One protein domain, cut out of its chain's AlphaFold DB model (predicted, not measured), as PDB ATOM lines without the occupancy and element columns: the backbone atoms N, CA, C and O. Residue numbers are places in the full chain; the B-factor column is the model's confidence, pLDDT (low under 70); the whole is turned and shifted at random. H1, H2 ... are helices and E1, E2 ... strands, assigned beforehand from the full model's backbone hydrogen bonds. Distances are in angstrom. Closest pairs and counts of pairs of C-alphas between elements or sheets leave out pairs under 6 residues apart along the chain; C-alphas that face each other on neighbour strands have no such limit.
ATOM      1  N   ILE A  53     135.533 120.073 144.253       94.44
ATOM      2  CA  ILE A  53     135.599 121.523 144.138       94.44
ATOM      3  C   ILE A  53     135.722 122.133 145.535       94.44
ATOM      4  O   ILE A  53     135.286 121.530 146.515       94.44
ATOM      5  N   LEU A  54     136.302 123.322 145.610       94.31
ATOM      6  CA  LEU A  54     136.421 124.136 146.809       94.31
ATOM      7  C   LEU A  54     135.606 125.415 146.613       94.31
ATOM      8  O   LEU A  54     135.787 126.119 145.618       94.31
ATOM      9  N   LEU A  55     134.727 125.721 147.565       93.31
ATOM     10  CA  LEU A  55     134.031 127.002 147.616       93.31
ATOM     11  C   LEU A  55     134.896 128.026 148.348       93.31
ATOM     12  O   LEU A  55     135.328 127.791 149.480       93.31
ATOM     13  N   ARG A  56     135.106 129.174 147.712       93.31
ATOM     14  CA  ARG A  56     135.746 130.340 148.308       93.31
ATOM     15  C   ARG A  56     134.677 131.357 148.686       93.31
ATOM     16  O   ARG A  56     133.897 131.819 147.854       93.31
ATOM     17  N   CYS A  57     134.644 131.672 149.970       92.62
ATOM     18  CA  CYS A  57     133.746 132.647 150.577       92.62
ATOM     19  C   CYS A  57     134.569 133.698 151.320       92.62
ATOM     20  O   CYS A  57     135.780 133.534 151.478       92.62
ATOM     21  N   PHE A  58     133.933 134.767 151.795       88.06
ATOM     22  CA  PHE A  58     134.632 135.844 152.506       88.06
ATOM     23  C   PHE A  58     135.458 135.342 153.708       88.06
ATOM     24  O   PHE A  58     136.559 135.816 153.959       88.06
ATOM     25  N   SER A  59     134.986 134.297 154.392       90.38
ATOM     26  CA  SER A  59     135.685 133.669 155.522       90.38
ATOM     27  C   SER A  59     136.813 132.708 155.113       90.38
ATOM     28  O   SER A  59     137.306 131.959 155.956       90.38
ATOM     29  N   SER A  60     137.235 132.679 153.843       86.62
ATOM     30  CA  SER A  60     138.312 131.789 153.382       86.62
ATOM     31  C   SER A  60     139.657 132.075 154.055       86.62
ATOM     32  O   SER A  60     140.455 131.159 154.235       86.62
ATOM     33  N   THR A  61     139.898 133.327 154.450       86.31
ATOM     34  CA  THR A  61     141.080 133.739 155.229       86.31
ATOM     35  C   THR A  61     141.064 133.165 156.645       86.31
ATOM     36  O   THR A  61     142.112 132.798 157.162       86.31
ATOM     37  N   ASN A  62     139.876 132.980 157.224       88.50
ATOM     38  CA  ASN A  62     139.669 132.380 158.546       88.50
ATOM     39  C   ASN A  62     139.660 130.841 158.499       88.50
ATOM     40  O   ASN A  62     139.192 130.191 159.429       88.50
ATOM     41  N   GLY A  63     140.122 130.243 157.397       87.75
ATOM     42  CA  GLY A  63     140.196 128.792 157.239       87.75
ATOM     43  C   GLY A  63     138.909 128.127 156.748       87.75
ATOM     44  O   GLY A  63     138.859 126.901 156.683       87.75
ATOM     45  N   CYS A  64     137.882 128.883 156.340       91.38
ATOM     46  CA  CYS A  64     136.666 128.284 155.792       91.38
ATOM     47  C   CYS A  64     136.946 127.605 154.441       91.38
ATOM     48  O   CYS A  64     137.156 128.274 153.425       91.38
ATOM     49  N   ARG A  65     136.923 126.268 154.424       90.69
ATOM     50  CA  ARG A  65     137.191 125.441 153.240       90.69
ATOM     51  C   ARG A  65     136.075 124.422 153.035       90.69
ATOM     52  O   ARG A  65     136.121 123.319 153.568       90.69
ATOM     53  N   ALA A  66     135.061 124.794 152.259       92.69
ATOM     54  CA  ALA A  66     133.952 123.900 151.939       92.69
ATOM     55  C   ALA A  66     134.238 123.119 150.652       92.69
ATOM     56  O   ALA A  66     134.299 123.705 149.570       92.69
ATOM     57  N   TYR A  67     134.382 121.797 150.768       93.94
ATOM     58  CA  TYR A  67     134.582 120.915 149.621       93.94
ATOM     59  C   TYR A  67     133.282 120.225 149.202       93.94
ATOM     60  O   TYR A  67     132.483 119.781 150.029       93.94
ATOM     61  N   MET A  68     133.067 120.092 147.895       93.88
ATOM     62  CA  MET A  68     131.895 119.410 147.341       93.88
ATOM     63  C   MET A  68     132.265 118.488 146.185       93.88
ATOM     64  O   MET A  68     133.274 118.680 145.510       93.88
ATOM     65  N   CYS A  69     131.422 117.483 145.946       92.50
ATOM     66  CA  CYS A  69     131.529 116.627 144.772       92.50
ATOM     67  C   CYS A  69     130.965 117.334 143.523       92.50
ATOM     68  O   CYS A  69     129.801 117.749 143.532       92.50
ATOM     69  N   ASP A  70     131.748 117.402 142.442       92.50
ATOM     70  CA  ASP A  70     131.321 117.880 141.112       92.50
ATOM     71  C   ASP A  70     131.441 116.752 140.076       92.50
ATOM     72  O   ASP A  70     132.415 116.605 139.331       92.50
ATOM     73  N   THR A  71     130.439 115.880 140.064       87.75
ATOM     74  CA  THR A  71     130.415 114.692 139.203       87.75
ATOM     75  C   THR A  71     129.239 114.736 138.217       87.75
ATOM     76  O   THR A  71     128.615 115.777 137.982       87.75
ATOM     77  N   SER A  72     128.972 113.622 137.532       82.12
ATOM     78  CA  SER A  72     127.818 113.507 136.634       82.12
ATOM     79  C   SER A  72     126.541 113.157 137.400       82.12
ATOM     80  O   SER A  72     126.589 112.729 138.546       82.12
ATOM     81  N   VAL A  73     125.388 113.269 136.737       72.81
ATOM     82  CA  VAL A  73     124.056 112.960 137.303       72.81
ATOM     83  C   VAL A  73     123.897 111.532 137.842       72.81
ATOM     84  O   VAL A  73     123.011 111.274 138.646       72.81
ATOM     85  N   ARG A  74     124.759 110.599 137.420       71.06
ATOM     86  CA  ARG A  74     124.771 109.214 137.919       71.06
ATOM     87  C   ARG A  74     125.541 109.050 139.235       71.06
ATOM     88  O   ARG A  74     125.528 107.978 139.814       71.06
ATOM     89  N   HIS A  75     126.220 110.096 139.700       77.88
ATOM     90  CA  HIS A  75     127.089 110.087 140.877       77.88
ATOM     91  C   HIS A  75     126.646 111.149 141.888       77.88
ATOM     92  O   HIS A  75     125.685 111.886 141.662       77.88
ATOM     93  N   SER A  76     127.356 111.235 143.015       75.50
ATOM     94  CA  SER A  76     127.189 112.282 144.028       75.50
ATOM     95  C   SER A  76     127.501 113.654 143.416       75.50
ATOM     96  O   SER A  76     128.638 114.119 143.417       75.50
ATOM     97  N   ASN A  77     126.499 114.297 142.826       85.56
ATOM     98  CA  ASN A  77     126.604 115.591 142.154       85.56
ATOM     99  C   ASN A  77     126.263 116.739 143.124       85.56
ATOM    100  O   ASN A  77     125.458 117.620 142.818       85.56
ATOM    101  N   CYS A  78     126.841 116.673 144.327       89.75
ATOM    102  CA  CYS A  78     126.473 117.487 145.484       89.75
ATOM    103  C   CYS A  78     126.505 118.988 145.188       89.75
ATOM    104  O   CYS A  78     125.588 119.698 145.582       89.75
ATOM    105  N   PHE A  79     127.516 119.466 144.456       91.31
ATOM    106  CA  PHE A  79     127.634 120.887 144.138       91.31
ATOM    107  C   PHE A  79     126.456 121.406 143.312       91.31
ATOM    108  O   PHE A  79     125.814 122.377 143.700       91.31
ATOM    109  N   LYS A  80     126.115 120.741 142.201       88.62
ATOM    110  CA  LYS A  80     125.019 121.208 141.334       88.62
ATOM    111  C   LYS A  80     123.675 121.166 142.053       88.62
ATOM    112  O   LYS A  80     122.836 122.031 141.824       88.62
ATOM    113  N   GLN A  81     123.474 120.172 142.917       86.12
ATOM    114  CA  GLN A  81     122.272 120.081 143.746       86.12
ATOM    115  C   GLN A  81     122.222 121.218 144.771       86.12
ATOM    116  O   GLN A  81     121.195 121.877 144.908       86.12
ATOM    117  N   TYR A  82     123.352 121.505 145.418       88.94
ATOM    118  CA  TYR A  82     123.469 122.607 146.359       88.94
ATOM    119  C   TYR A  82     123.166 123.955 145.696       88.94
ATOM    120  O   TYR A  82     122.322 124.691 146.202       88.94
ATOM    121  N   CYS A  83     123.754 124.237 144.528       87.69
ATOM    122  CA  CYS A  83     123.437 125.434 143.746       87.69
ATOM    123  C   CYS A  83     121.950 125.497 143.381       87.69
ATOM    124  O   CYS A  83     121.328 126.540 143.519       87.69
ATOM    125  N   LYS A  84     121.344 124.388 142.944       87.12
ATOM    126  CA  LYS A  84     119.925 124.382 142.556       87.12
ATOM    127  C   LYS A  84     118.995 124.757 143.718       87.12
ATOM    128  O   LYS A  84     117.997 125.434 143.487       87.12
ATOM    129  N   ASN A  85     119.325 124.323 144.933       86.25
ATOM    130  CA  ASN A  85     118.466 124.503 146.103       86.25
ATOM    131  C   ASN A  85     118.761 125.798 146.876       86.25
ATOM    132  O   ASN A  85     117.842 126.381 147.437       86.25
ATOM    133  N   ASN A  86     120.020 126.245 146.906       85.25
ATOM    134  CA  ASN A  86     120.472 127.344 147.770       85.25
ATOM    135  C   ASN A  86     120.855 128.616 147.009       85.25
ATOM    136  O   ASN A  86     121.174 129.623 147.634       85.25
ATOM    137  N   MET A  87     120.867 128.595 145.674       87.31
ATOM    138  CA  MET A  87     121.183 129.794 144.909       87.31
ATOM    139  C   MET A  87     119.966 130.712 144.835       87.31
ATOM    140  O   MET A  87     118.876 130.310 144.417       87.31
ATOM    141  N   ASN A  88     120.168 131.968 145.220       85.94
ATOM    142  CA  ASN A  88     119.157 133.000 145.101       85.94
ATOM    143  C   ASN A  88     118.814 133.200 143.616       85.94
ATOM    144  O   ASN A  88     119.690 133.454 142.791       85.94
ATOM    145  N   ARG A  89     117.531 133.079 143.258       83.25
ATOM    146  CA  ARG A  89     117.088 133.151 141.854       83.25
ATOM    147  C   ARG A  89     117.232 134.543 141.240       83.25
ATOM    148  O   ARG A  89     117.322 134.648 140.022       83.25
ATOM    149  N   VAL A  90     117.256 135.581 142.073       82.75
ATOM    150  CA  VAL A  90     117.362 136.984 141.660       82.75
ATOM    151  C   VAL A  90     118.828 137.368 141.494       82.75
ATOM    152  O   VAL A  90     119.232 137.803 140.421       82.75
ATOM    153  N   THR A  91     119.645 137.156 142.527       83.62
ATOM    154  CA  THR A  91     121.052 137.595 142.526       83.62
ATOM    155  C   THR A  91     122.016 136.555 141.958       83.62
ATOM    156  O   THR A  91     123.165 136.880 141.678       83.62
ATOM    157  N   LYS A  92     121.575 135.300 141.778       84.88
ATOM    158  CA  LYS A  92     122.420 134.140 141.430       84.88
ATOM    159  C   LYS A  92     123.594 133.934 142.397       84.88
ATOM    160  O   LYS A  92     124.590 133.315 142.037       84.88
ATOM    161  N   VAL A  93     123.457 134.422 143.629       86.75
ATOM    162  CA  VAL A  93     124.430 134.239 144.710       86.75
ATOM    163  C   VAL A  93     124.049 133.014 145.528       86.75
ATOM    164  O   VAL A  93     122.870 132.742 145.755       86.75
ATOM    165  N   MET A  94     125.060 132.272 145.967       89.88
ATOM    166  CA  MET A  94     124.920 131.144 146.881       89.88
ATOM    167  C   MET A  94     125.768 131.380 148.130       89.88
ATOM    168  O   MET A  94     126.838 131.987 148.065       89.88
ATOM    169  N   ASN A  95     125.295 130.892 149.271       91.12
ATOM    170  CA  ASN A  95     125.988 131.038 150.545       91.12
ATOM    171  C   ASN A  95     126.893 129.834 150.815       91.12
ATOM    172  O   ASN A  95     126.740 128.764 150.231       91.12
ATOM    173  N   CYS A  96     127.885 130.012 151.678       91.44
ATOM    174  CA  CYS A  96     128.749 128.936 152.129       91.44
ATOM    175  C   CYS A  96     128.003 128.103 153.181       91.44
ATOM    176  O   CYS A  96     127.462 128.683 154.123       91.44
ATOM    177  N   PRO A  97     128.014 126.763 153.104       89.75
ATOM    178  CA  PRO A  97     127.316 125.932 154.083       89.75
ATOM    179  C   PRO A  97     127.926 126.007 155.490       89.75
ATOM    180  O   PRO A  97     127.218 125.755 156.456       89.75
ATOM    181  N   TYR A  98     129.205 126.378 155.620       89.38
ATOM    182  CA  TYR A  98     129.871 126.484 156.921       89.38
ATOM    183  C   TYR A  98     129.700 127.851 157.576       89.38
ATOM    184  O   TYR A  98     129.253 127.937 158.713       89.38
ATOM    185  N   CYS A  99     130.045 128.931 156.872       89.75
ATOM    186  CA  CYS A  99     130.045 130.271 157.465       89.75
ATOM    187  C   CYS A  99     128.839 131.131 157.076       89.75
ATOM    188  O   CYS A  99     128.754 132.273 157.516       89.75
ATOM    189  N   ARG A 100     127.939 130.637 156.212       89.81
ATOM    190  CA  ARG A 100     126.794 131.376 155.640       89.81
ATOM    191  C   ARG A 100     127.160 132.635 154.837       89.81
ATOM    192  O   ARG A 100     126.278 133.254 154.249       89.81
ATOM    193  N   GLY A 101     128.443 132.983 154.735       89.69
ATOM    194  CA  GLY A 101     128.930 134.081 153.902       89.69
ATOM    195  C   GLY A 101     128.750 133.801 152.411       89.69
ATOM    196  O   GLY A 101     128.675 132.645 151.993       89.69
ATOM    197  N   GLU A 102     128.694 134.856 151.604       92.38
ATOM    198  CA  GLU A 102     128.549 134.733 150.152       92.38
ATOM    199  C   GLU A 102     129.751 134.007 149.532       92.38
ATOM    200  O   GLU A 102     130.916 134.269 149.860       92.38
ATOM    201  N   VAL A 103     129.456 133.056 148.646       92.69
ATOM    202  CA  VAL A 103     130.454 132.357 147.837       92.69
ATOM    203  C   VAL A 103     130.682 133.183 146.585       92.69
ATOM    204  O   VAL A 103     129.778 133.336 145.767       92.69
ATOM    205  N   TYR A 104     131.901 133.687 146.425       90.44
ATOM    206  CA  TYR A 104     132.282 134.455 145.242       90.44
ATOM    207  C   TYR A 104     132.898 133.571 144.153       90.44
ATOM    208  O   TYR A 104     132.851 133.920 142.978       90.44
ATOM    209  N   GLU A 105     133.467 132.416 144.515       90.12
ATOM    210  CA  GLU A 105     134.106 131.516 143.555       90.12
ATOM    211  C   GLU A 105     133.959 130.043 143.966       90.12
ATOM    212  O   GLU A 105     134.110 129.677 145.133       90.12
ATOM    213  N   ALA A 106     133.701 129.179 142.981       92.44
ATOM    214  CA  ALA A 106     133.743 127.729 143.123       92.44
ATOM    215  C   ALA A 106     134.821 127.171 142.187       92.44
ATOM    216  O   ALA A 106     134.657 127.158 140.967       92.44
ATOM    217  N   MET A 107     135.932 126.711 142.758       93.06
ATOM    218  CA  MET A 107     137.102 126.287 141.991       93.06
ATOM    219  C   MET A 107     137.270 124.770 142.015       93.06
ATOM    220  O   MET A 107     137.111 124.126 143.051       93.06
ATOM    221  N   LYS A 108     137.647 124.177 140.879       93.12
ATOM    222  CA  LYS A 108     138.063 122.768 140.852       93.12
ATOM    223  C   LYS A 108     139.365 122.613 141.613       93.12
ATOM    224  O   LYS A 108     140.299 123.393 141.427       93.12
ATOM    225  N   LEU A 109     139.438 121.577 142.440       90.31
ATOM    226  CA  LEU A 109     140.657 121.285 143.167       90.31
ATOM    227  C   LEU A 109     141.794 120.964 142.192       90.31
ATOM    228  O   LEU A 109     141.585 120.300 141.167       90.31
ATOM    229  N   HIS A 110     143.003 121.421 142.521       88.38
ATOM    230  CA  HIS A 110     144.178 121.184 141.692       88.38
ATOM    231  C   HIS A 110     144.439 119.681 141.490       88.38
ATOM    232  O   HIS A 110     144.009 118.837 142.282       88.38
ATOM    233  N   SER A 111     145.136 119.337 140.404       81.69
ATOM    234  CA  SER A 111     145.281 117.960 139.910       81.69
ATOM    235  C   SER A 111     145.790 116.977 140.974       81.69
ATOM    236  O   SER A 111     145.266 115.866 141.046       81.69
ATOM    237  N   GLY A 112     146.730 117.390 141.829       88.38
ATOM    238  CA  GLY A 112     147.239 116.592 142.950       88.38
ATOM    239  C   GLY A 112     146.144 116.203 143.946       88.38
ATOM    240  O   GLY A 112     145.860 115.017 144.113       88.38
ATOM    241  N   GLY A 113     145.466 117.193 144.534       89.12
ATOM    242  CA  GLY A 113     144.402 116.951 145.512       89.12
ATOM    243  C   GLY A 113     143.194 116.238 144.927       89.12
ATOM    244  O   GLY A 113     142.676 115.294 145.514       89.12
ATOM    245  N   ARG A 114     142.788 116.602 143.707       91.75
ATOM    246  CA  ARG A 114     141.682 115.923 143.022       91.75
ATOM    247  C   ARG A 114     141.986 114.445 142.774       91.75
ATOM    248  O   ARG A 114     141.092 113.615 142.912       91.75
ATOM    249  N   ARG A 115     143.224 114.101 142.400       91.94
ATOM    250  CA  ARG A 115     143.644 112.701 142.219       91.94
ATOM    251  C   ARG A 115     143.660 111.947 143.543       91.94
ATOM    252  O   ARG A 115     143.148 110.834 143.569       91.94
ATOM    253  N   ALA A 116     144.189 112.551 144.607       92.56
ATOM    254  CA  ALA A 116     144.207 111.948 145.938       92.56
ATOM    255  C   ALA A 116     142.785 111.639 146.434       92.56
ATOM    256  O   ALA A 116     142.497 110.515 146.835       92.56
ATOM    257  N   LEU A 117     141.862 112.594 146.305       92.81
ATOM    258  CA  LEU A 117     140.470 112.408 146.718       92.81
ATOM    259  C   LEU A 117     139.717 111.396 145.849       92.81
ATOM    260  O   LEU A 117     138.978 110.575 146.376       92.81
ATOM    261  N   ASN A 118     139.949 111.389 144.533       93.31
ATOM    262  CA  ASN A 118     139.358 110.390 143.634       93.31
ATOM    263  C   ASN A 118     139.896 108.966 143.860       93.31
ATOM    264  O   ASN A 118     139.245 108.007 143.438       93.31
ATOM    265  N   ALA A 119     141.083 108.832 144.455       93.69
ATOM    266  CA  ALA A 119     141.699 107.550 144.781       93.69
ATOM    267  C   ALA A 119     141.193 106.961 146.106       93.69
ATOM    268  O   ALA A 119     141.406 105.778 146.359       93.69
ATOM    269  N   LYS A 120     140.507 107.749 146.942       92.38
ATOM    270  CA  LYS A 120     139.866 107.227 148.149       92.38
ATOM    271  C   LYS A 120     138.683 106.336 147.774       92.38
ATOM    272  O   LYS A 120     137.929 106.642 146.849       92.38
ATOM    273  N   SER A 121     138.545 105.224 148.493       91.19
ATOM    274  CA  SER A 121     137.450 104.280 148.280       91.19
ATOM    275  C   SER A 121     136.139 104.832 148.834       91.19
ATOM    276  O   SER A 121     136.122 105.459 149.894       91.19
TER     277      SER A 121
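AT A GLANCE: This is residues 53 to 121 of the 164 residues of the protein "uncharacterized protein LOC108835056" of Raphanus sativus (UniProt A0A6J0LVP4). A small wall of three antiparallel strands has one short helix, H1, standing over one of its faces with its first residues nearest to E2, while a second short helix, H2, lies off the sheet beyond the end of E3. H2 is at one end of the longest axis, and the loop around Val 90, in the long stretch from 87 to 101 with no named element, is at the other. The printed part has 69 residues, with three named strands and two named helices in the chain order E1, E2, H1, E3, H2, and the sheet order is E2, E1, E3. The class is mixed, helices and strands, with under half of the residues in named elements. The whole is compact, with a radius of gyration of the C-alphas of 12.7 A, and flat, spanning 36 by 31 by 16 A.

HOW THE PARTS SIT: E1, residues 53 to 57, is the inner strand of the sheet. The edge strand E3, residues 102 to 108, is antiparallel to it at 155 degrees; N 54 and O 107 are within hydrogen-bond range at 2.8 A, as are N 107 and O 54 at 2.9 A. The other edge strand, E2, residues 66 to 69, forms a hairpin with E1, antiparallel at 149 degrees, with N 55 and O 66 at 2.9 A. H1, residues 78 to 86, is on the sheet at a height of 10.0 A and stands up from it, its line rising 61 degrees out of the local plane. The closest C-alphas of H1 and E2 are those of Cys 78 and Cys 69, 5.2 A apart. E2, H1 and E3 form a split strand-helix-strand unit, two strands running the same way with E1 between them, and its crossover is right-handed. Residues 94 to 95 pair antiparallel with residues 102 to 103 of E3. H2, residues 111 to 119, is not on the sheet; it is apart from H1 and E2, and only just apart from E1, the closest C-alphas being 8.3 A apart. In H1 and H2 every O i to N i+4 pair is within hydrogen-bond range.

IN THESE COORDINATES: E1 begins at C-alpha 53, (135.599, 121.523, 144.138), and is 13.0 A long. E3 is 17.9 A long and E2 is 10.5 A. H1 measures 11.8 A and H2 12.0 A, the latter ending at C-alpha 119, (141.699, 107.550, 144.781).

THE WHOLE: The C-alphas farthest apart are those of Val 90 and Ser 121, at 38.9 A. The printed part has no cut. The link from H1 to E3 is long, and that from E3 to H2 is tight. The mean pLDDT of the printed part is 88.8, and no printed residue is under 70.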